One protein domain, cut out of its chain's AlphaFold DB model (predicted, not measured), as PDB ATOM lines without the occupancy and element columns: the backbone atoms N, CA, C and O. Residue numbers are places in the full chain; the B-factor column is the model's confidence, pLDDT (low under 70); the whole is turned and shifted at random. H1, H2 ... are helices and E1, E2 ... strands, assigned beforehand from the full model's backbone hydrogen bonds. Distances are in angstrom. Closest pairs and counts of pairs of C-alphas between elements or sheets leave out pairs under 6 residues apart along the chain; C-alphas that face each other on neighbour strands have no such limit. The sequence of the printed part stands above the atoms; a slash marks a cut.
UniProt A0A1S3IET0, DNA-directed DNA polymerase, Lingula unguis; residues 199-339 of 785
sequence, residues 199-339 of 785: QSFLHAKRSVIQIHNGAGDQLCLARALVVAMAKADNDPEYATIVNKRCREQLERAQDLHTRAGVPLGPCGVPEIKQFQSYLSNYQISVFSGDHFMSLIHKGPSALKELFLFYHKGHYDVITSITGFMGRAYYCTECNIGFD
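AT A GLANCE: This is residues 199 to 339 of the 785 residues of the protein "DNA-directed DNA polymerase" of Lingula unguis (UniProt A0A1S3IET0). A strongly twisted sheet of four strands has H2 and H5 packed over one face, and H4 crosses H2 on the side away from the sheet, with the short H3 also on H2. Toward the opposite end of the long axis, H6 and the small hairpin of E5 and E6 make a little head, while H1 is set off from the other helices by a long stretch that pairs briefly with E4. The printed part has 141 residues, with six named helices and six named strands in the order H1 H2 H3 H4 H5 E1 E2 E3 E4 H6 E5 E6. The four-strand sheet has the order E2, E1, E3, E4 and is mixed; the class is mixed, helices and strands. The whole is compact, with a radius of gyration of the C-alphas of 14.3 A and spans of 41 by 32 by 31 A.

HOW THE PARTS SIT: E1, residues 282 to 288, and E3, residues 304 to 311, are parallel inner strands, with N 285 and O 306 within hydrogen-bond range at 2.9 A. E2, residues 294 to 298, forms an antiparallel hairpin with E1, with N 286 and O 297 at 2.9 A. E4, residues 314 to 318, forms an antiparallel hairpin with E3, with N 309 and O 316 at 2.8 A. H2, residues 220 to 233, and H5, residues 269 to 278, make two layers with this sheet, helices on one face of it. H2 lies over E3 at a height over the sheet of 7.5 A. H4, residues 248 to 260, touches H2 about perpendicular at 81 degrees, the closest C-alphas being those of Ala 222 and Ala 253, 4.9 A. H4 and H5 only just touch, with 3 pairs of C-alphas within 8 A, the closest those of Ala 260 and Tyr 278, 5.5 A. H3, residues 238 to 241, touches residues 226 to 231 of H2, the closest C-alphas being those of Ala 230 and Tyr 238, 5.6 A. H6, residues 321 to 325, only grazes the sheet. E5, residues 329 to 331, and E6, residues 336 to 338, form an antiparallel hairpin, with N 329 and O 338 at 2.9 A. H1, residues 199 to 204, touches no helix. Every O i to N i+4 pair is within hydrogen-bond range in H1, H2, H4, H5 and H6; H3 is too short for such a pair.

IN THESE COORDINATES: H1 begins at C-alpha 199 (53.875, -26.938, -2.260). H2 is 20.0 A long, H4 17.9 A, H5 14.5 A, E1 19.2 A and E3 23.1 A. E3 begins at C-alpha 304 (39.105, -29.004, -26.301), and E6 ends at C-alpha 338 (31.213, -36.562, -8.302).

THE WHOLE: The two C-alphas farthest apart are those of Gly 216 and Asp 339, 42.7 A. The printed part has no cut, and the link from H1 to H2, 15 residues, is long. The mean pLDDT of the printed part is 83.3; residues 214 to 216, 244 to 246, 289 to 294 and 333 to 339 are under 70.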
ATOM      1  N   GLN A 199      52.767 -26.238  -1.614       72.00
ATOM      2  CA  GLN A 199      53.875 -26.938  -2.260       72.00
ATOM      3  C   GLN A 199      53.822 -28.455  -2.012       72.00
ATOM      4  O   GLN A 199      53.971 -29.241  -2.942       72.00
ATOM      5  N   SER A 200      53.501 -28.883  -0.786       75.00
ATOM      6  CA  SER A 200      53.279 -30.296  -0.447       75.00
ATOM      7  C   SER A 200      52.060 -30.890  -1.167       75.00
ATOM      8  O   SER A 200      52.119 -32.027  -1.626       75.00
ATOM      9  N   PHE A 201      50.979 -30.115  -1.317       77.31
ATOM     10  CA  PHE A 201      49.797 -30.508  -2.092       77.31
ATOM     11  C   PHE A 201      50.137 -30.711  -3.578       77.31
ATOM     12  O   PHE A 201      49.756 -31.732  -4.147       77.31
ATOM     13  N   LEU A 202      50.903 -29.798  -4.183       79.62
ATOM     14  CA  LEU A 202      51.346 -29.905  -5.578       79.62
ATOM     15  C   LEU A 202      52.263 -31.115  -5.791       79.62
ATOM     16  O   LEU A 202      52.028 -31.899  -6.704       79.62
ATOM     17  N   HIS A 203      53.238 -31.345  -4.903       78.06
ATOM     18  CA  HIS A 203      54.099 -32.532  -4.972       78.06
ATOM     19  C   HIS A 203      53.332 -33.859  -4.795       78.06
ATOM     20  O   HIS A 203      53.734 -34.874  -5.363       78.06
ATOM     21  N   ALA A 204      52.217 -33.871  -4.056       77.50
ATOM     22  CA  ALA A 204      51.347 -35.044  -3.942       77.50
ATOM     23  C   ALA A 204      50.431 -35.247  -5.173       77.50
ATOM     24  O   ALA A 204      50.024 -36.373  -5.474       77.50
ATOM     25  N   LYS A 205      50.088 -34.175  -5.898       81.81
ATOM     26  CA  LYS A 205      49.118 -34.184  -7.004       81.81
ATOM     27  C   LYS A 205      49.783 -34.437  -8.358       81.81
ATOM     28  O   LYS A 205      49.992 -33.527  -9.149       81.81
ATOM     29  N   ARG A 206      49.969 -35.722  -8.687       84.50
ATOM     30  CA  ARG A 206      50.442 -36.203 -10.011       84.50
ATOM     31  C   ARG A 206      49.631 -35.702 -11.225       84.50
ATOM     32  O   ARG A 206      50.094 -35.834 -12.349       84.50
ATOM     33  N   SER A 207      48.427 -35.168 -11.012       88.56
ATOM     34  CA  SER A 207      47.569 -34.566 -12.044       88.56
ATOM     35  C   SER A 207      47.817 -33.065 -12.267       88.56
ATOM     36  O   SER A 207      47.019 -32.425 -12.950       88.56
ATOM     37  N   VAL A 208      48.872 -32.496 -11.673       90.62
ATOM     38  CA  VAL A 208      49.322 -31.117 -11.899       90.62
ATOM     39  C   VAL A 208      50.773 -31.129 -12.380       90.62
ATOM     40  O   VAL A 208      51.644 -31.705 -11.727       90.62
ATOM     41  N   ILE A 209      51.049 -30.480 -13.512       90.75
ATOM     42  CA  ILE A 209      52.413 -30.172 -13.953       90.75
ATOM     43  C   ILE A 209      52.765 -28.784 -13.432       90.75
ATOM     44  O   ILE A 209      52.174 -27.789 -13.849       90.75
ATOM     45  N   GLN A 210      53.745 -28.736 -12.528       90.50
ATOM     46  CA  GLN A 210      54.289 -27.476 -12.031       90.50
ATOM     47  C   GLN A 210      55.107 -26.784 -13.124       90.50
ATOM     48  O   GLN A 210      56.118 -27.342 -13.568       90.50
ATOM     49  N   ILE A 211      54.694 -25.583 -13.520       89.50
ATOM     50  CA  ILE A 211      55.419 -24.708 -14.446       89.50
ATOM     51  C   ILE A 211      56.526 -23.981 -13.681       89.50
ATOM     52  O   ILE A 211      56.423 -23.762 -12.475       89.50
ATOM     53  N   HIS A 212      57.615 -23.638 -14.365       84.69
ATOM     54  CA  HIS A 212      58.706 -22.857 -13.790       84.69
ATOM     55  C   HIS A 212      59.110 -21.761 -14.763       84.69
ATOM     56  O   HIS A 212      59.362 -22.031 -15.937       84.69
ATOM     57  N   ASN A 213      59.207 -20.546 -14.241       81.50
ATOM     58  CA  ASN A 213      59.783 -19.426 -14.960       81.50
ATOM     59  C   ASN A 213      61.314 -19.495 -14.880       81.50
ATOM     60  O   ASN A 213      61.878 -20.028 -13.918       81.50
ATOM     61  N   GLY A 214      61.984 -18.959 -15.894       69.88
ATOM     62  CA  GLY A 214      63.419 -18.717 -15.889       69.88
ATOM     63  C   GLY A 214      63.792 -17.494 -15.049       69.88
ATOM     64  O   GLY A 214      62.940 -16.770 -14.534       69.88
ATOM     65  N   ALA A 215      65.096 -17.248 -14.917       59.53
ATOM     66  CA  ALA A 215      65.610 -16.079 -14.212       59.53
ATOM     67  C   ALA A 215      65.273 -14.789 -14.985       59.53
ATOM     68  O   ALA A 215      65.980 -14.421 -15.917       59.53
ATOM     69  N   GLY A 216      64.181 -14.128 -14.592       62.22
ATOM     70  CA  GLY A 216      63.716 -12.862 -15.167       62.22
ATOM     71  C   GLY A 216      62.433 -12.939 -16.002       62.22
ATOM     72  O   GLY A 216      61.906 -11.884 -16.339       62.22
ATOM     73  N   ASP A 217      61.887 -14.128 -16.303       73.06
ATOM     74  CA  ASP A 217      60.590 -14.231 -16.997       73.06
ATOM     75  C   ASP A 217      59.399 -14.361 -16.028       73.06
ATOM     76  O   ASP A 217      59.506 -14.916 -14.934       73.06
ATOM     77  N   GLN A 218      58.250 -13.804 -16.421       81.12
ATOM     78  CA  GLN A 218      56.991 -13.864 -15.657       81.12
ATOM     79  C   GLN A 218      55.882 -14.622 -16.414       81.12
ATOM     80  O   GLN A 218      54.734 -14.674 -15.974       81.12
ATOM     81  N   LEU A 219      56.249 -15.289 -17.515       87.06
ATOM     82  CA  LEU A 219      55.370 -15.823 -18.566       87.06
ATOM     83  C   LEU A 219      54.671 -17.145 -18.181       87.06
ATOM     84  O   LEU A 219      54.413 -18.001 -19.030       87.06
ATOM     85  N   CYS A 220      54.383 -17.344 -16.892       89.81
ATOM     86  CA  CYS A 220      53.842 -18.589 -16.344       89.81
ATOM     87  C   CYS A 220      52.523 -19.013 -17.011       89.81
ATOM     88  O   CYS A 220      52.366 -20.192 -17.319       89.81
ATOM     89  N   LEU A 221      51.619 -18.070 -17.316       90.44
ATOM     90  CA  LEU A 221      50.372 -18.360 -18.032       90.44
ATOM     91  C   LEU A 221      50.632 -18.908 -19.444       90.44
ATOM     92  O   LEU A 221      50.098 -19.956 -19.793       90.44
ATOM     93  N   ALA A 222      51.465 -18.240 -20.247       90.75
ATOM     94  CA  ALA A 222      51.750 -18.676 -21.614       90.75
ATOM     95  C   ALA A 222      52.523 -20.006 -21.643       90.75
ATOM     96  O   ALA A 222      52.173 -20.901 -22.411       90.75
ATOM     97  N   ARG A 223      53.494 -20.198 -20.736       91.81
ATOM     98  CA  ARG A 223      54.165 -21.494 -20.510       91.81
ATOM     99  C   ARG A 223      53.160 -22.602 -20.160       91.81
ATOM    100  O   ARG A 223      53.268 -23.714 -20.677       91.81
ATOM    101  N   ALA A 224      52.174 -22.303 -19.310       93.44
ATOM    102  CA  ALA A 224      51.117 -23.238 -18.936       93.44
ATOM    103  C   ALA A 224      50.185 -23.562 -20.119       93.44
ATOM    104  O   ALA A 224      49.897 -24.734 -20.363       93.44
ATOM    105  N   LEU A 225      49.767 -22.558 -20.897       94.12
ATOM    106  CA  LEU A 225      48.947 -22.745 -22.100       94.12
ATOM    107  C   LEU A 225      49.664 -23.602 -23.151       94.12
ATOM    108  O   LEU A 225      49.063 -24.542 -23.658       94.12
ATOM    109  N   VAL A 226      50.950 -23.355 -23.419       94.00
ATOM    110  CA  VAL A 226      51.766 -24.171 -24.340       94.00
ATOM    111  C   VAL A 226      51.808 -25.642 -23.903       94.00
ATOM    112  O   VAL A 226      51.553 -26.532 -24.713       94.00
ATOM    113  N   VAL A 227      52.055 -25.918 -22.618       93.75
ATOM    114  CA  VAL A 227      52.049 -27.292 -22.077       93.75
ATOM    115  C   VAL A 227      50.650 -27.928 -22.123       93.75
ATOM    116  O   VAL A 227      50.529 -29.126 -22.393       93.75
ATOM    117  N   ALA A 228      49.588 -27.151 -21.891       94.38
ATOM    118  CA  ALA A 228      48.208 -27.631 -21.943       94.38
ATOM    119  C   ALA A 228      47.757 -27.960 -23.379       94.38
ATOM    120  O   ALA A 228      47.201 -29.037 -23.603       94.38
ATOM    121  N   MET A 229      48.049 -27.091 -24.355       94.00
ATOM    122  CA  MET A 229      47.779 -27.325 -25.783       94.00
ATOM    123  C   MET A 229      48.534 -28.554 -26.289       94.00
ATOM    124  O   MET A 229      47.907 -29.485 -26.793       94.00
ATOM    125  N   ALA A 230      49.845 -28.640 -26.029       92.94
ATOM    126  CA  ALA A 230      50.655 -29.801 -26.400       92.94
ATOM    127  C   ALA A 230      50.093 -31.114 -25.817       92.94
ATOM    128  O   ALA A 230      50.119 -32.159 -26.476       92.94
ATOM    129  N   LYS A 231      49.507 -31.075 -24.607       92.62
ATOM    130  CA  LYS A 231      48.824 -32.243 -24.033       92.62
ATOM    131  C   LYS A 231      47.489 -32.568 -24.710       92.62
ATOM    132  O   LYS A 231      47.157 -33.749 -24.830       92.62
ATOM    133  N   ALA A 232      46.726 -31.550 -25.104       90.62
ATOM    134  CA  ALA A 232      45.408 -31.672 -25.726       90.62
ATOM    135  C   ALA A 232      45.471 -32.071 -27.216       90.62
ATOM    136  O   ALA A 232      44.529 -32.673 -27.739       90.62
ATOM    137  N   ASP A 233      46.579 -31.780 -27.898       91.38
ATOM    138  CA  ASP A 233      46.847 -32.223 -29.272       91.38
ATOM    139  C   ASP A 233      47.549 -33.582 -29.347       91.38
ATOM    140  O   ASP A 233      47.424 -34.272 -30.355       91.38
ATOM    141  N   ASN A 234      48.187 -34.020 -28.254       89.50
ATOM    142  CA  ASN A 234      49.166 -35.114 -28.243       89.50
ATOM    143  C   ASN A 234      50.360 -34.803 -29.161       89.50
ATOM    144  O   ASN A 234      50.769 -35.633 -29.971       89.50
ATOM    145  N   ASP A 235      50.901 -33.592 -29.005       89.31
ATOM    146  CA  ASP A 235      52.100 -33.107 -29.691       89.31
ATOM    147  C   ASP A 235      53.246 -34.143 -29.567       89.31
ATOM    148  O   ASP A 235      53.564 -34.554 -28.440       89.31
ATOM    149  N   PRO A 236      53.874 -34.588 -30.677       88.12
ATOM    150  CA  PRO A 236      55.008 -35.516 -30.644       88.12
ATOM    151  C   PRO A 236      56.160 -35.055 -29.738       88.12
ATOM    152  O   PRO A 236      56.863 -35.877 -29.151       88.12
ATOM    153  N   GLU A 237      56.325 -33.743 -29.575       88.75
ATOM    154  CA  GLU A 237      57.372 -33.104 -28.784       88.75
ATOM    155  C   GLU A 237      56.914 -32.760 -27.358       88.75
ATOM    156  O   GLU A 237      57.658 -32.139 -26.599       88.75
ATOM    157  N   TYR A 238      55.731 -33.215 -26.925       89.12
ATOM    158  CA  TYR A 238      55.193 -32.988 -25.577       89.12
ATOM    159  C   TYR A 238      56.200 -33.303 -24.450       89.12
ATOM    160  O   TYR A 238      56.274 -32.580 -23.454       89.12
ATOM    161  N   ALA A 239      57.031 -34.341 -24.611       86.12
ATOM    162  CA  ALA A 239      58.092 -34.678 -23.655       86.12
ATOM    163  C   ALA A 239      59.190 -33.595 -23.553       86.12
ATOM    164  O   ALA A 239      59.710 -33.342 -22.464       86.12
ATOM    165  N   THR A 240      59.509 -32.932 -24.667       86.75
ATOM    166  CA  THR A 240      60.431 -31.790 -24.756       86.75
ATOM    167  C   THR A 240      59.791 -30.531 -24.170       86.75
ATOM    168  O   THR A 240      60.403 -29.853 -23.350       86.75
ATOM    169  N   ILE A 241      58.525 -30.268 -24.504       87.06
ATOM    170  CA  ILE A 241      57.765 -29.081 -24.077       87.06
ATOM    171  C   ILE A 241      57.503 -29.078 -22.559       87.06
ATOM    172  O   ILE A 241      57.525 -28.027 -21.918       87.06
ATOM    173  N   VAL A 242      57.310 -30.250 -21.942       86.56
ATOM    174  CA  VAL A 242      57.193 -30.403 -20.476       86.56
ATOM    175  C   VAL A 242      58.554 -30.333 -19.764       86.56
ATOM    176  O   VAL A 242      58.614 -30.086 -18.554       86.56
ATOM    177  N   ASN A 243      59.669 -30.528 -20.475       81.62
ATOM    178  CA  ASN A 243      60.995 -30.524 -19.870       81.62
ATOM    179  C   ASN A 243      61.418 -29.100 -19.474       81.62
ATOM    180  O   ASN A 243      61.858 -28.303 -20.294       81.62
ATOM    181  N   LYS A 244      61.379 -28.831 -18.165       69.12
ATOM    182  CA  LYS A 244      61.725 -27.554 -17.508       69.12
ATOM    183  C   LYS A 244      63.119 -26.992 -17.834       69.12
ATOM    184  O   LYS A 244      63.404 -25.859 -17.468       69.12
ATOM    185  N   ARG A 245      64.007 -27.785 -18.448       68.38
ATOM    186  CA  ARG A 245      65.352 -27.369 -18.889       68.38
ATOM    187  C   ARG A 245      65.430 -27.015 -20.378       68.38
ATOM    188  O   ARG A 245      66.482 -26.570 -20.822       68.38
ATOM    189  N   CYS A 246      64.375 -27.258 -21.152       69.31
ATOM    190  CA  CYS A 246      64.357 -26.992 -22.584       69.31
ATOM    191  C   CYS A 246      63.931 -25.546 -22.872       69.31
ATOM    192  O   CYS A 246      63.022 -25.016 -22.229       69.31
ATOM    193  N   ARG A 247      64.585 -24.914 -23.852       81.31
ATOM    194  CA  ARG A 247      64.296 -23.534 -24.261       81.31
ATOM    195  C   ARG A 247      62.998 -23.429 -25.082       81.31
ATOM    196  O   ARG A 247      62.297 -22.428 -24.972       81.31
ATOM    197  N   GLU A 248      62.600 -24.526 -25.730       84.38
ATOM    198  CA  GLU A 248      61.369 -24.704 -26.516       84.38
ATOM    199  C   GLU A 248      60.095 -24.177 -25.828       84.38
ATOM    200  O   GLU A 248      59.291 -23.476 -26.437       84.38
ATOM    201  N   GLN A 249      59.919 -24.463 -24.530       89.12
ATOM    202  CA  GLN A 249      58.747 -24.010 -23.770       89.12
ATOM    203  C   GLN A 249      58.716 -22.481 -23.594       89.12
ATOM    204  O   GLN A 249      57.638 -21.894 -23.544       89.12
ATOM    205  N   LEU A 250      59.883 -21.838 -23.473       87.38
ATOM    206  CA  LEU A 250      59.987 -20.381 -23.378       87.38
ATOM    207  C   LEU A 250      59.750 -19.740 -24.748       87.38
ATOM    208  O   LEU A 250      58.972 -18.798 -24.844       87.38
ATOM    209  N   GLU A 251      60.364 -20.283 -25.798       89.44
ATOM    210  CA  GLU A 251      60.251 -19.761 -27.164       89.44
ATOM    211  C   GLU A 251      58.800 -19.816 -27.659       89.44
ATOM    212  O   GLU A 251      58.250 -18.786 -28.045       89.44
ATOM    213  N   ARG A 252      58.118 -20.964 -27.513       91.31
ATOM    214  CA  ARG A 252      56.686 -21.090 -27.846       91.31
ATOM    215  C   ARG A 252      55.784 -20.212 -26.970       91.31
ATOM    216  O   ARG A 252      54.725 -19.798 -27.429       91.31
ATOM    217  N   ALA A 253      56.174 -19.901 -25.730       90.94
ATOM    218  CA  ALA A 253      55.416 -18.988 -24.870       90.94
ATOM    219  C   ALA A 253      55.583 -17.513 -25.287       90.94
ATOM    220  O   ALA A 253      54.607 -16.767 -25.287       90.94
ATOM    221  N   GLN A 254      56.790 -17.095 -25.681       91.75
ATOM    222  CA  GLN A 254      57.066 -15.746 -26.200       91.75
ATOM    223  C   GLN A 254      56.410 -15.513 -27.571       91.75
ATOM    224  O   GLN A 254      55.820 -14.458 -27.814       91.75
ATOM    225  N   ASP A 255      56.456 -16.519 -28.442       92.88
ATOM    226  CA  ASP A 255      55.752 -16.537 -29.725       92.88
ATOM    227  C   ASP A 255      54.222 -16.502 -29.535       92.88
ATOM    228  O   ASP A 255      53.544 -15.705 -30.178       92.88
ATOM    229  N   LEU A 256      53.667 -17.256 -28.574       93.94
ATOM    230  CA  LEU A 256      52.239 -17.185 -28.233       93.94
ATOM    231  C   LEU A 256      51.818 -15.785 -27.745       93.94
ATOM    232  O   LEU A 256      50.762 -15.309 -28.152       93.94
ATOM    233  N   HIS A 257      52.630 -15.113 -26.920       92.25
ATOM    234  CA  HIS A 257      52.404 -13.708 -26.540       92.25
ATOM    235  C   HIS A 257      52.367 -12.796 -27.776       92.25
ATOM    236  O   HIS A 257      51.386 -12.084 -27.988       92.25
ATOM    237  N   THR A 258      53.400 -12.878 -28.622       92.75
ATOM    238  CA  THR A 258      53.527 -12.078 -29.852       92.75
ATOM    239  C   THR A 258      52.336 -12.282 -30.792       92.75
ATOM    240  O   THR A 258      51.752 -11.310 -31.265       92.75
ATOM    241  N   ARG A 259      51.932 -13.535 -31.040       92.56
ATOM    242  CA  ARG A 259      50.845 -13.868 -31.973       92.56
ATOM    243  C   ARG A 259      49.442 -13.587 -31.430       92.56
ATOM    244  O   ARG A 259      48.548 -13.334 -32.230       92.56
ATOM    245  N   ALA A 260      49.249 -13.609 -30.111       91.81
ATOM    246  CA  ALA A 260      47.981 -13.250 -29.472       91.81
ATOM    247  C   ALA A 260      47.853 -11.746 -29.146       91.81
ATOM    248  O   ALA A 260      46.824 -11.332 -28.619       91.81
ATOM    249  N   GLY A 261      48.883 -10.934 -29.428       90.31
ATOM    250  CA  GLY A 261      48.906  -9.496 -29.125       90.31
ATOM    251  C   GLY A 261      49.067  -9.161 -27.633       90.31
ATOM    252  O   GLY A 261      48.831  -8.022 -27.239       90.31
ATOM    253  N   VAL A 262      49.457 -10.133 -26.799       89.25
ATOM    254  CA  VAL A 262      49.513  -9.988 -25.335       89.25
ATOM    255  C   VAL A 262      50.904  -9.500 -24.906       89.25
ATOM    256  O   VAL A 262      51.883 -10.212 -25.154       89.25
ATOM    257  N   PRO A 263      51.041  -8.357 -24.205       85.69
ATOM    258  CA  PRO A 263      52.334  -7.866 -23.723       85.69
ATOM    259  C   PRO A 263      53.120  -8.908 -22.916       85.69
ATOM    260  O   PRO A 263      52.551  -9.670 -22.132       85.69
ATOM    261  N   LEU A 264      54.445  -8.949 -23.096       85.19
ATOM    262  CA  LEU A 264      55.331  -9.857 -22.357       85.19
ATOM    263  C   LEU A 264      55.451  -9.414 -20.888       85.19
ATOM    264  O   LEU A 264      56.144  -8.446 -20.581       85.19
ATOM    265  N   GLY A 265      54.812 -10.143 -19.973       79.69
ATOM    266  CA  GLY A 265      54.769  -9.784 -18.554       79.69
ATOM    267  C   GLY A 265      54.030 -10.808 -17.686       79.69
ATOM    268  O   GLY A 265      53.772 -11.926 -18.139       79.69
ATOM    269  N   PRO A 266      53.717 -10.463 -16.424       75.88
ATOM    270  CA  PRO A 266      52.779 -11.227 -15.606       75.88
ATOM    271  C   PRO A 266      51.351 -11.101 -16.158       75.88
ATOM    272  O   PRO A 266      50.927 -10.014 -16.536       75.88
ATOM    273  N   CYS A 267      50.598 -12.204 -16.159       77.31
ATOM    274  CA  CYS A 267      49.270 -12.269 -16.777       77.31
ATOM    275  C   CYS A 267      48.152 -12.528 -15.754       77.31
ATOM    276  O   CYS A 267      48.234 -13.450 -14.938       77.31
ATOM    277  N   GLY A 268      47.067 -11.766 -15.847       73.81
ATOM    278  CA  GLY A 268      45.835 -11.922 -15.086       73.81
ATOM    279  C   GLY A 268      44.635 -12.296 -15.963       73.81
ATOM    280  O   GLY A 268      44.751 -12.916 -17.020       73.81
ATOM    281  N   VAL A 269      43.441 -11.934 -15.491       73.94
ATOM    282  CA  VAL A 269      42.169 -12.200 -16.186       73.94
ATOM    283  C   VAL A 269      42.033 -11.466 -17.538       73.94
ATOM    284  O   VAL A 269      41.472 -12.082 -18.448       73.94
ATOM    285  N   PRO A 270      42.510 -10.216 -17.732       78.00
ATOM    286  CA  PRO A 270      42.469  -9.559 -19.044       78.00
ATOM    287  C   PRO A 270      43.268 -10.321 -20.108       78.00
ATOM    288  O   PRO A 270      42.757 -10.597 -21.192       78.00
ATOM    289  N   GLU A 271      44.476 -10.764 -19.769       86.44
ATOM    290  CA  GLU A 271      45.375 -11.488 -20.671       86.44
ATOM    291  C   GLU A 271      44.823 -12.887 -20.977       86.44
ATOM    292  O   GLU A 271      44.875 -13.333 -22.121       86.44
ATOM    293  N   ILE A 272      44.202 -13.559 -19.994       86.94
ATOM    294  CA  ILE A 272      43.458 -14.808 -20.236       86.94
ATOM    295  C   ILE A 272      42.349 -14.594 -21.280       86.94
ATOM    296  O   ILE A 272      42.192 -15.443 -22.156       86.94
ATOM    297  N   LYS A 273      41.603 -13.477 -21.239       87.69
ATOM    298  CA  LYS A 273      40.582 -13.175 -22.263       87.69
ATOM    299  C   LYS A 273      41.206 -12.970 -23.648       87.69
ATOM    300  O   LYS A 273      40.663 -13.482 -24.619       87.69
ATOM    301  N   GLN A 274      42.340 -12.273 -23.748       89.50
ATOM    302  CA  GLN A 274      43.041 -12.067 -25.024       89.50
ATOM    303  C   GLN A 274      43.558 -13.394 -25.608       89.50
ATOM    304  O   GLN A 274      43.251 -13.724 -26.756       89.50
ATOM    305  N   PHE A 275      44.230 -14.222 -24.796       93.31
ATOM    306  CA  PHE A 275      44.627 -15.575 -25.203       93.31
ATOM    307  C   PHE A 275      43.421 -16.442 -25.581       93.31
ATOM    308  O   PHE A 275      43.517 -17.214 -26.528       93.31
ATOM    309  N   GLN A 276      42.283 -16.308 -24.895       93.62
ATOM    310  CA  GLN A 276      41.054 -17.029 -25.229       93.62
ATOM    311  C   GLN A 276      40.456 -16.593 -26.580       93.62
ATOM    312  O   GLN A 276      39.968 -17.445 -27.321       93.62
ATOM    313  N   SER A 277      40.509 -15.307 -26.934       92.31
ATOM    314  CA  SER A 277      40.074 -14.839 -28.258       92.31
ATOM    315  C   SER A 277      40.973 -15.369 -29.381       92.31
ATOM    316  O   SER A 277      40.466 -15.783 -30.420       92.31
ATOM    317  N   TYR A 278      42.294 -15.416 -29.165       93.75
ATOM    318  CA  TYR A 278      43.240 -15.985 -30.134       93.75
ATOM    319  C   TYR A 278      43.115 -17.518 -30.250       93.75
ATOM    320  O   TYR A 278      43.119 -18.077 -31.344       93.75
ATOM    321  N   LEU A 279      42.964 -18.213 -29.120       92.56
ATOM    322  CA  LEU A 279      42.865 -19.672 -29.027       92.56
ATOM    323  C   LEU A 279      41.408 -20.160 -29.112       92.56
ATOM    324  O   LEU A 279      40.984 -21.000 -28.323       92.56
ATOM    325  N   SER A 280      40.644 -19.669 -30.091       88.44
ATOM    326  CA  SER A 280      39.206 -19.955 -30.273       88.44
ATOM    327  C   SER A 280      38.840 -21.447 -30.391       88.44
ATOM    328  O   SER A 280      37.722 -21.843 -30.063       88.44
ATOM    329  N   ASN A 281      39.790 -22.297 -30.794       91.44
ATOM    330  CA  ASN A 281      39.646 -23.760 -30.833       91.44
ATOM    331  C   ASN A 281      39.598 -24.422 -29.436       91.44
ATOM    332  O   ASN A 281      39.235 -25.598 -29.319       91.44
ATOM    333  N   TYR A 282      39.974 -23.685 -28.386       94.38
ATOM    334  CA  TYR A 282      40.128 -24.156 -27.012       94.38
ATOM    335  C   TYR A 282      39.218 -23.408 -26.036       94.38
ATOM    336  O   TYR A 282      38.923 -22.235 -26.218       94.38
ATOM    337  N   GLN A 283      38.828 -24.077 -24.954       94.44
ATOM    338  CA  GLN A 283      38.133 -23.473 -23.818       94.44
ATOM    339  C   GLN A 283      39.092 -23.426 -22.626       94.44
ATOM    340  O   GLN A 283      39.442 -24.465 -22.073       94.44
ATOM    341  N   ILE A 284      39.543 -22.239 -22.231       93.62
ATOM    342  CA  ILE A 284      40.449 -22.054 -21.095       93.62
ATOM    343  C   ILE A 284      39.626 -22.057 -19.799       93.62
ATOM    344  O   ILE A 284      38.741 -21.222 -19.616       93.62
ATOM    345  N   SER A 285      39.936 -22.980 -18.887       90.25
ATOM    346  CA  SER A 285      39.256 -23.162 -17.597       90.25
ATOM    347  C   SER A 285      40.267 -23.096 -16.449       90.25
ATOM    348  O   SER A 285      41.107 -23.983 -16.285       90.25
ATOM    349  N   VAL A 286      40.201 -22.038 -15.635       84.56
ATOM    350  CA  VAL A 286      41.211 -21.727 -14.607       84.56
ATOM    351  C   VAL A 286      40.646 -21.934 -13.205       84.56
ATOM    352  O   VAL A 286      39.753 -21.205 -12.776       84.56
ATOM    353  N   PHE A 287      41.202 -22.885 -12.458       80.31
ATOM    354  CA  PHE A 287      40.884 -23.120 -11.047       80.31
ATOM    355  C   PHE A 287      41.865 -22.381 -10.134       80.31
ATOM    356  O   PHE A 287      43.070 -22.488 -10.336       80.31
ATOM    357  N   SER A 288      41.399 -21.680  -9.094       74.00
ATOM    358  CA  SER A 288      42.288 -20.959  -8.170       74.00
ATOM    359  C   SER A 288      42.436 -21.641  -6.812       74.00
ATOM    360  O   SER A 288      41.479 -21.791  -6.055       74.00
ATOM    361  N   GLY A 289      43.673 -21.991  -6.459       63.56
ATOM    362  CA  GLY A 289      44.037 -22.556  -5.161       63.56
ATOM    363  C   GLY A 289      43.896 -21.594  -3.980       63.56
ATOM    364  O   GLY A 289      43.795 -22.062  -2.843       63.56
ATOM    365  N   ASP A 290      43.864 -20.288  -4.249       57.47
ATOM    366  CA  ASP A 290      43.644 -19.242  -3.248       57.47
ATOM    367  C   ASP A 290      42.139 -19.040  -2.994       57.47
ATOM    368  O   ASP A 290      41.710 -18.946  -1.845       57.47
ATOM    369  N   HIS A 291      41.310 -19.135  -4.040       54.25
ATOM    370  CA  HIS A 291      39.843 -19.105  -3.956       54.25
ATOM    371  C   HIS A 291      39.244 -20.492  -3.640       54.25
ATOM    372  O   HIS A 291      38.294 -20.945  -4.274       54.25
ATOM    373  N   PHE A 292      39.812 -21.207  -2.663       52.19
ATOM    374  CA  PHE A 292      39.341 -22.526  -2.200       52.19
ATOM    375  C   PHE A 292      39.205 -23.622  -3.284       52.19
ATOM    376  O   PHE A 292      38.460 -24.583  -3.095       52.19
ATOM    377  N   MET A 293      39.971 -23.532  -4.379       64.56
ATOM    378  CA  MET A 293      39.893 -24.418  -5.554       64.56
ATOM    379  C   MET A 293      38.610 -24.246  -6.393       64.56
ATOM    380  O   MET A 293      38.189 -25.191  -7.059       64.56
ATOM    381  N   SER A 294      37.999 -23.055  -6.383       58.88
ATOM    382  CA  SER A 294      36.912 -22.689  -7.303       58.88
ATOM    383  C   SER A 294      37.417 -22.419  -8.726       58.88
ATOM    384  O   SER A 294      38.602 -22.152  -8.942       58.88
ATOM    385  N   LEU A 295      36.506 -22.473  -9.700       72.06
ATOM    386  CA  LEU A 295      36.744 -22.014 -11.068       72.06
ATOM    387  C   LEU A 295      36.629 -20.478 -11.103       72.06
ATOM    388  O   LEU A 295      35.584 -19.935 -10.750       72.06
ATOM    389  N   ILE A 296      37.698 -19.778 -11.499       72.94
ATOM    390  CA  ILE A 296      37.761 -18.302 -11.537       72.94
ATOM    391  C   ILE A 296      37.630 -17.715 -12.947       72.94
ATOM    392  O   ILE A 296      37.266 -16.551 -13.088       72.94
ATOM    393  N   HIS A 297      37.900 -18.509 -13.984       81.44
ATOM    394  CA  HIS A 297      37.668 -18.150 -15.380       81.44
ATOM    395  C   HIS A 297      37.232 -19.387 -16.164       81.44
ATOM    396  O   HIS A 297      37.749 -20.481 -15.923       81.44
ATOM    397  N   LYS A 298      36.324 -19.184 -17.121       86.81
ATOM    398  CA  LYS A 298      35.928 -20.165 -18.127       86.81
ATOM    399  C   LYS A 298      35.647 -19.455 -19.450       86.81
ATOM    400  O   LYS A 298      34.840 -18.526 -19.474       86.81
ATOM    401  N   GLY A 299      36.289 -19.900 -20.525       84.12
ATOM    402  CA  GLY A 299      36.043 -19.404 -21.877       84.12
ATOM    403  C   GLY A 299      34.732 -19.901 -22.510       84.12
ATOM    404  O   GLY A 299      34.005 -20.692 -21.898       84.12
ATOM    405  N   PRO A 300      34.428 -19.487 -23.755       86.56
ATOM    406  CA  PRO A 300      33.340 -20.061 -24.548       86.56
ATOM    407  C   PRO A 300      33.539 -21.570 -24.776       86.56
ATOM    408  O   PRO A 300      34.648 -22.088 -24.673       86.56
ATOM    409  N   SER A 301      32.454 -22.288 -25.079       85.75
ATOM    410  CA  SER A 301      32.514 -23.728 -25.365       85.75
ATOM    411  C   SER A 301      33.273 -23.992 -26.666       85.75
ATOM    412  O   SER A 301      32.900 -23.459 -27.707       85.75
ATOM    413  N   ALA A 302      34.282 -24.861 -26.616       87.44
ATOM    414  CA  ALA A 302      35.134 -25.199 -27.756       87.44
ATOM    415  C   ALA A 302      35.420 -26.711 -27.824       87.44
ATOM    416  O   ALA A 302      34.943 -27.482 -26.991       87.44
ATOM    417  N   LEU A 303      36.197 -27.156 -28.818       80.69
ATOM    418  CA  LEU A 303      36.426 -28.585 -29.080       80.69
ATOM    419  C   LEU A 303      37.317 -29.269 -28.021       80.69
ATOM    420  O   LEU A 303      37.251 -30.487 -27.852       80.69
ATOM    421  N   LYS A 304      38.166 -28.504 -27.321       88.38
ATOM    422  CA  LYS A 304      39.105 -29.004 -26.301       88.38
ATOM    423  C   LYS A 304      39.158 -28.053 -25.100       88.38
ATOM    424  O   LYS A 304      39.403 -26.864 -25.274       88.38
ATOM    425  N   GLU A 305      38.980 -28.568 -23.884       91.50
ATOM    426  CA  GLU A 305      39.061 -27.772 -22.645       91.50
ATOM    427  C   GLU A 305      40.478 -27.846 -22.037       91.50
ATOM    428  O   GLU A 305      41.021 -28.935 -21.826       91.50
ATOM    429  N   LEU A 306      41.091 -26.688 -21.773       95.12
ATOM    430  CA  LEU A 306      42.429 -26.533 -21.197       95.12
ATOM    431  C   LEU A 306      42.316 -26.132 -19.724       95.12
ATOM    432  O   LEU A 306      41.924 -25.010 -19.402       95.12
ATOM    433  N   PHE A 307      42.690 -27.039 -18.821       94.12
ATOM    434  CA  PHE A 307      42.579 -26.816 -17.381       94.12
ATOM    435  C   PHE A 307      43.877 -26.273 -16.769       94.12
ATOM    436  O   PHE A 307      44.924 -26.923 -16.821       94.12
ATOM    437  N   LEU A 308      43.797 -25.111 -16.118       93.19
ATOM    438  CA  LEU A 308      44.915 -24.457 -15.426       93.19
ATOM    439  C   LEU A 308      44.651 -24.326 -13.918       93.19
ATOM    440  O   LEU A 308      43.501 -24.263 -13.480       93.19
ATOM    441  N   PHE A 309      45.720 -24.250 -13.122       90.62
ATOM    442  CA  PHE A 309      45.678 -24.043 -11.675       90.62
ATOM    443  C   PHE A 309      46.450 -22.783 -11.268       90.62
ATOM    444  O   PHE A 309      47.676 -22.757 -11.321       90.62
ATOM    445  N   TYR A 310      45.729 -21.753 -10.826       83.56
ATOM    446  CA  TYR A 310      46.283 -20.478 -10.376       83.56
ATOM    447  C   TYR A 310      46.467 -20.440  -8.852       83.56
ATOM    448  O   TYR A 310      45.510 -20.654  -8.100       83.56
ATOM    449  N   HIS A 311      47.670 -20.138  -8.366       79.44
ATOM    450  CA  HIS A 311      47.941 -19.936  -6.938       79.44
ATOM    451  C   HIS A 311      49.108 -18.975  -6.710       79.44
ATOM    452  O   HIS A 311      50.126 -19.063  -7.388       79.44
ATOM    453  N   LYS A 312      48.982 -18.071  -5.733       76.12
ATOM    454  CA  LYS A 312      50.032 -17.120  -5.318       76.12
ATOM    455  C   LYS A 312      50.685 -16.327  -6.470       76.12
ATOM    456  O   LYS A 312      51.884 -16.064  -6.423       76.12
ATOM    457  N   GLY A 313      49.921 -15.954  -7.497       74.12
ATOM    458  CA  GLY A 313      50.456 -15.246  -8.669       74.12
ATOM    459  C   GLY A 313      51.094 -16.141  -9.740       74.12
ATOM    460  O   GLY A 313      51.705 -15.618 -10.664       74.12
ATOM    461  N   HIS A 314      50.963 -17.469  -9.644       84.75
ATOM    462  CA  HIS A 314      51.571 -18.435 -10.566       84.75
ATOM    463  C   HIS A 314      50.536 -19.390 -11.179       84.75
ATOM    464  O   HIS A 314      49.546 -19.732 -10.529       84.75
ATOM    465  N   TYR A 315      50.780 -19.849 -12.411       90.31
ATOM    466  CA  TYR A 315      49.913 -20.785 -13.141       90.31
ATOM    467  C   TYR A 315      50.612 -22.123 -13.399       90.31
ATOM    468  O   TYR A 315      51.639 -22.179 -14.071       90.31
ATOM    469  N   ASP A 316      50.002 -23.206 -12.919       92.94
ATOM    470  CA  ASP A 316      50.361 -24.597 -13.213       92.94
ATOM    471  C   ASP A 316      49.312 -25.254 -14.139       92.94
ATOM    472  O   ASP A 316      48.203 -24.741 -14.302       92.94
ATOM    473  N   VAL A 317      49.622 -26.410 -14.739       95.00
ATOM    474  CA  VAL A 317      48.714 -27.112 -15.678       95.00
ATOM    475  C   VAL A 317      48.040 -28.308 -15.015       95.00
ATOM    476  O   VAL A 317      48.719 -29.163 -14.448       95.00
ATOM    477  N   ILE A 318      46.717 -28.432 -15.143       93.88
ATOM    478  CA  ILE A 318      45.953 -29.602 -14.696       93.88
ATOM    479  C   ILE A 318      45.845 -30.600 -15.858       93.88
ATOM    480  O   ILE A 318      45.119 -30.384 -16.822       93.88
ATOM    481  N   THR A 319      46.528 -31.741 -15.752       91.62
ATOM    482  CA  THR A 319      46.522 -32.790 -16.794       91.62
ATOM    483  C   THR A 319      45.362 -33.780 -16.670       91.62
ATOM    484  O   THR A 319      45.125 -34.584 -17.570       91.62
ATOM    485  N   SER A 320      44.638 -33.753 -15.548       90.75
ATOM    486  CA  SER A 320      43.430 -34.551 -15.316       90.75
ATOM    487  C   SER A 320      42.547 -33.856 -14.285       90.75
ATOM    488  O   SER A 320      42.891 -33.807 -13.101       90.75
ATOM    489  N   ILE A 321      41.396 -33.334 -14.719       86.12
ATOM    490  CA  ILE A 321      40.463 -32.619 -13.836       86.12
ATOM    491  C   ILE A 321      39.843 -33.539 -12.770       86.12
ATOM    492  O   ILE A 321      39.730 -33.150 -11.610       86.12
ATOM    493  N   THR A 322      39.554 -34.801 -13.104       84.81
ATOM    494  CA  THR A 322      39.079 -35.820 -12.147       84.81
ATOM    495  C   THR A 322      40.148 -36.188 -11.116       84.81
ATOM    496  O   THR A 322      39.863 -36.200  -9.917       84.81
ATOM    497  N   GLY A 323      41.404 -36.393 -11.535       84.19
ATOM    498  CA  GLY A 323      42.532 -36.621 -10.619       84.19
ATOM    499  C   GLY A 323      42.847 -35.407  -9.733       84.19
ATOM    500  O   GLY A 323      43.159 -35.552  -8.543       84.19
ATOM    501  N   PHE A 324      42.688 -34.198 -10.275       83.56
ATOM    502  CA  PHE A 324      42.828 -32.942  -9.543       83.56
ATOM    503  C   PHE A 324      41.723 -32.778  -8.494       83.56
ATOM    504  O   PHE A 324      42.042 -32.568  -7.322       83.56
ATOM    505  N   MET A 325      40.457 -33.004  -8.859       75.62
ATOM    506  CA  MET A 325      39.328 -33.003  -7.921       75.62
ATOM    507  C   MET A 325      39.313 -34.197  -6.955       75.62
ATOM    508  O   MET A 325      38.697 -34.112  -5.896       75.62
ATOM    509  N   GLY A 326      40.020 -35.287  -7.267       76.62
ATOM    510  CA  GLY A 326      40.002 -36.512  -6.465       76.62
ATOM    511  C   GLY A 326      38.631 -37.194  -6.467       76.62
ATOM    512  O   GLY A 326      38.203 -37.682  -5.426       76.62
ATOM    513  N   ARG A 327      37.941 -37.168  -7.613       77.75
ATOM    514  CA  ARG A 327      36.595 -37.726  -7.825       77.75
ATOM    515  C   ARG A 327      36.590 -38.646  -9.041       77.75
ATOM    516  O   ARG A 327      37.390 -38.452  -9.955       77.75
ATOM    517  N   ALA A 328      35.687 -39.624  -9.071       74.38
ATOM    518  CA  ALA A 328      35.612 -40.578 -10.185       74.38
ATOM    519  C   ALA A 328      35.144 -39.942 -11.512       74.38
ATOM    520  O   ALA A 328      35.564 -40.375 -12.585       74.38
ATOM    521  N   TYR A 329      34.297 -38.914 -11.439       77.25
ATOM    522  CA  TYR A 329      33.697 -38.222 -12.579       77.25
ATOM    523  C   TYR A 329      33.758 -36.698 -12.400       77.25
ATOM    524  O   TYR A 329      33.893 -36.193 -11.285       77.25
ATOM    525  N   TYR A 330      33.636 -35.966 -13.508       79.69
ATOM    526  CA  TYR A 330      33.534 -34.506 -13.558       79.69
ATOM    527  C   TYR A 330      32.487 -34.112 -14.602       79.69
ATOM    528  O   TYR A 330      32.433 -34.718 -15.672       79.69
ATOM    529  N   CYS A 331      31.653 -33.122 -14.293       72.56
ATOM    530  CA  CYS A 331      30.766 -32.489 -15.263       72.56
ATOM    531  C   CYS A 331      31.390 -31.176 -15.728       72.56
ATOM    532  O   CYS A 331      31.565 -30.261 -14.923       72.56
ATOM    533  N   THR A 332      31.682 -31.080 -17.023       73.00
ATOM    534  CA  THR A 332      32.191 -29.860 -17.659       73.00
ATOM    535  C   THR A 332      31.160 -28.736 -17.650       73.00
ATOM    536  O   THR A 332      31.543 -27.588 -17.523       73.00
ATOM    537  N   GLU A 333      29.859 -29.024 -17.714       68.25
ATOM    538  CA  GLU A 333      28.796 -28.005 -17.719       68.25
ATOM    539  C   GLU A 333      28.670 -27.315 -16.352       68.25
ATOM    540  O   GLU A 333      28.897 -26.113 -16.221       68.25
ATOM    541  N   CYS A 334      28.368 -28.098 -15.310       65.44
ATOM    542  CA  CYS A 334      28.158 -27.606 -13.947       65.44
ATOM    543  C   CYS A 334      29.465 -27.386 -13.163       65.44
ATOM    544  O   CYS A 334      29.427 -26.887 -12.042       65.44
ATOM    545  N   ASN A 335      30.614 -27.753 -13.737       69.19
ATOM    546  CA  ASN A 335      31.959 -27.615 -13.166       69.19
ATOM    547  C   ASN A 335      32.157 -28.336 -11.812       69.19
ATOM    548  O   ASN A 335      32.906 -27.866 -10.951       69.19
ATOM    549  N   ILE A 336      31.498 -29.487 -11.603       63.59
ATOM    550  CA  ILE A 336      31.597 -30.271 -10.356       63.59
ATOM    551  C   ILE A 336      32.099 -31.702 -10.565       63.59
ATOM    552  O   ILE A 336      31.738 -32.382 -11.525       63.59
ATOM    553  N   GLY A 337      32.905 -32.177  -9.612       67.81
ATOM    554  CA  GLY A 337      33.332 -33.571  -9.502       67.81
ATOM    555  C   GLY A 337      32.412 -34.396  -8.597       67.81
ATOM    556  O   GLY A 337      32.006 -33.926  -7.534       67.81
ATOM    557  N   PHE A 338      32.118 -35.635  -8.995       69.69
ATOM    558  CA  PHE A 338      31.213 -36.562  -8.302       69.69
ATOM    559  C   PHE A 338      31.701 -38.018  -8.419       69.69
ATOM    560  O   PHE A 338      32.508 -38.333  -9.294       69.69
ATOM    561  N   ASP A 339      31.251 -38.915  -7.536       69.25
ATOM    562  CA  ASP A 339      31.862 -40.249  -7.391       69.25
ATOM    563  C   ASP A 339      31.073 -41.393  -8.037       69.25
ATOM    564  O   ASP A 339      31.670 -42.400  -8.434       69.25
TER     565      ASP A 339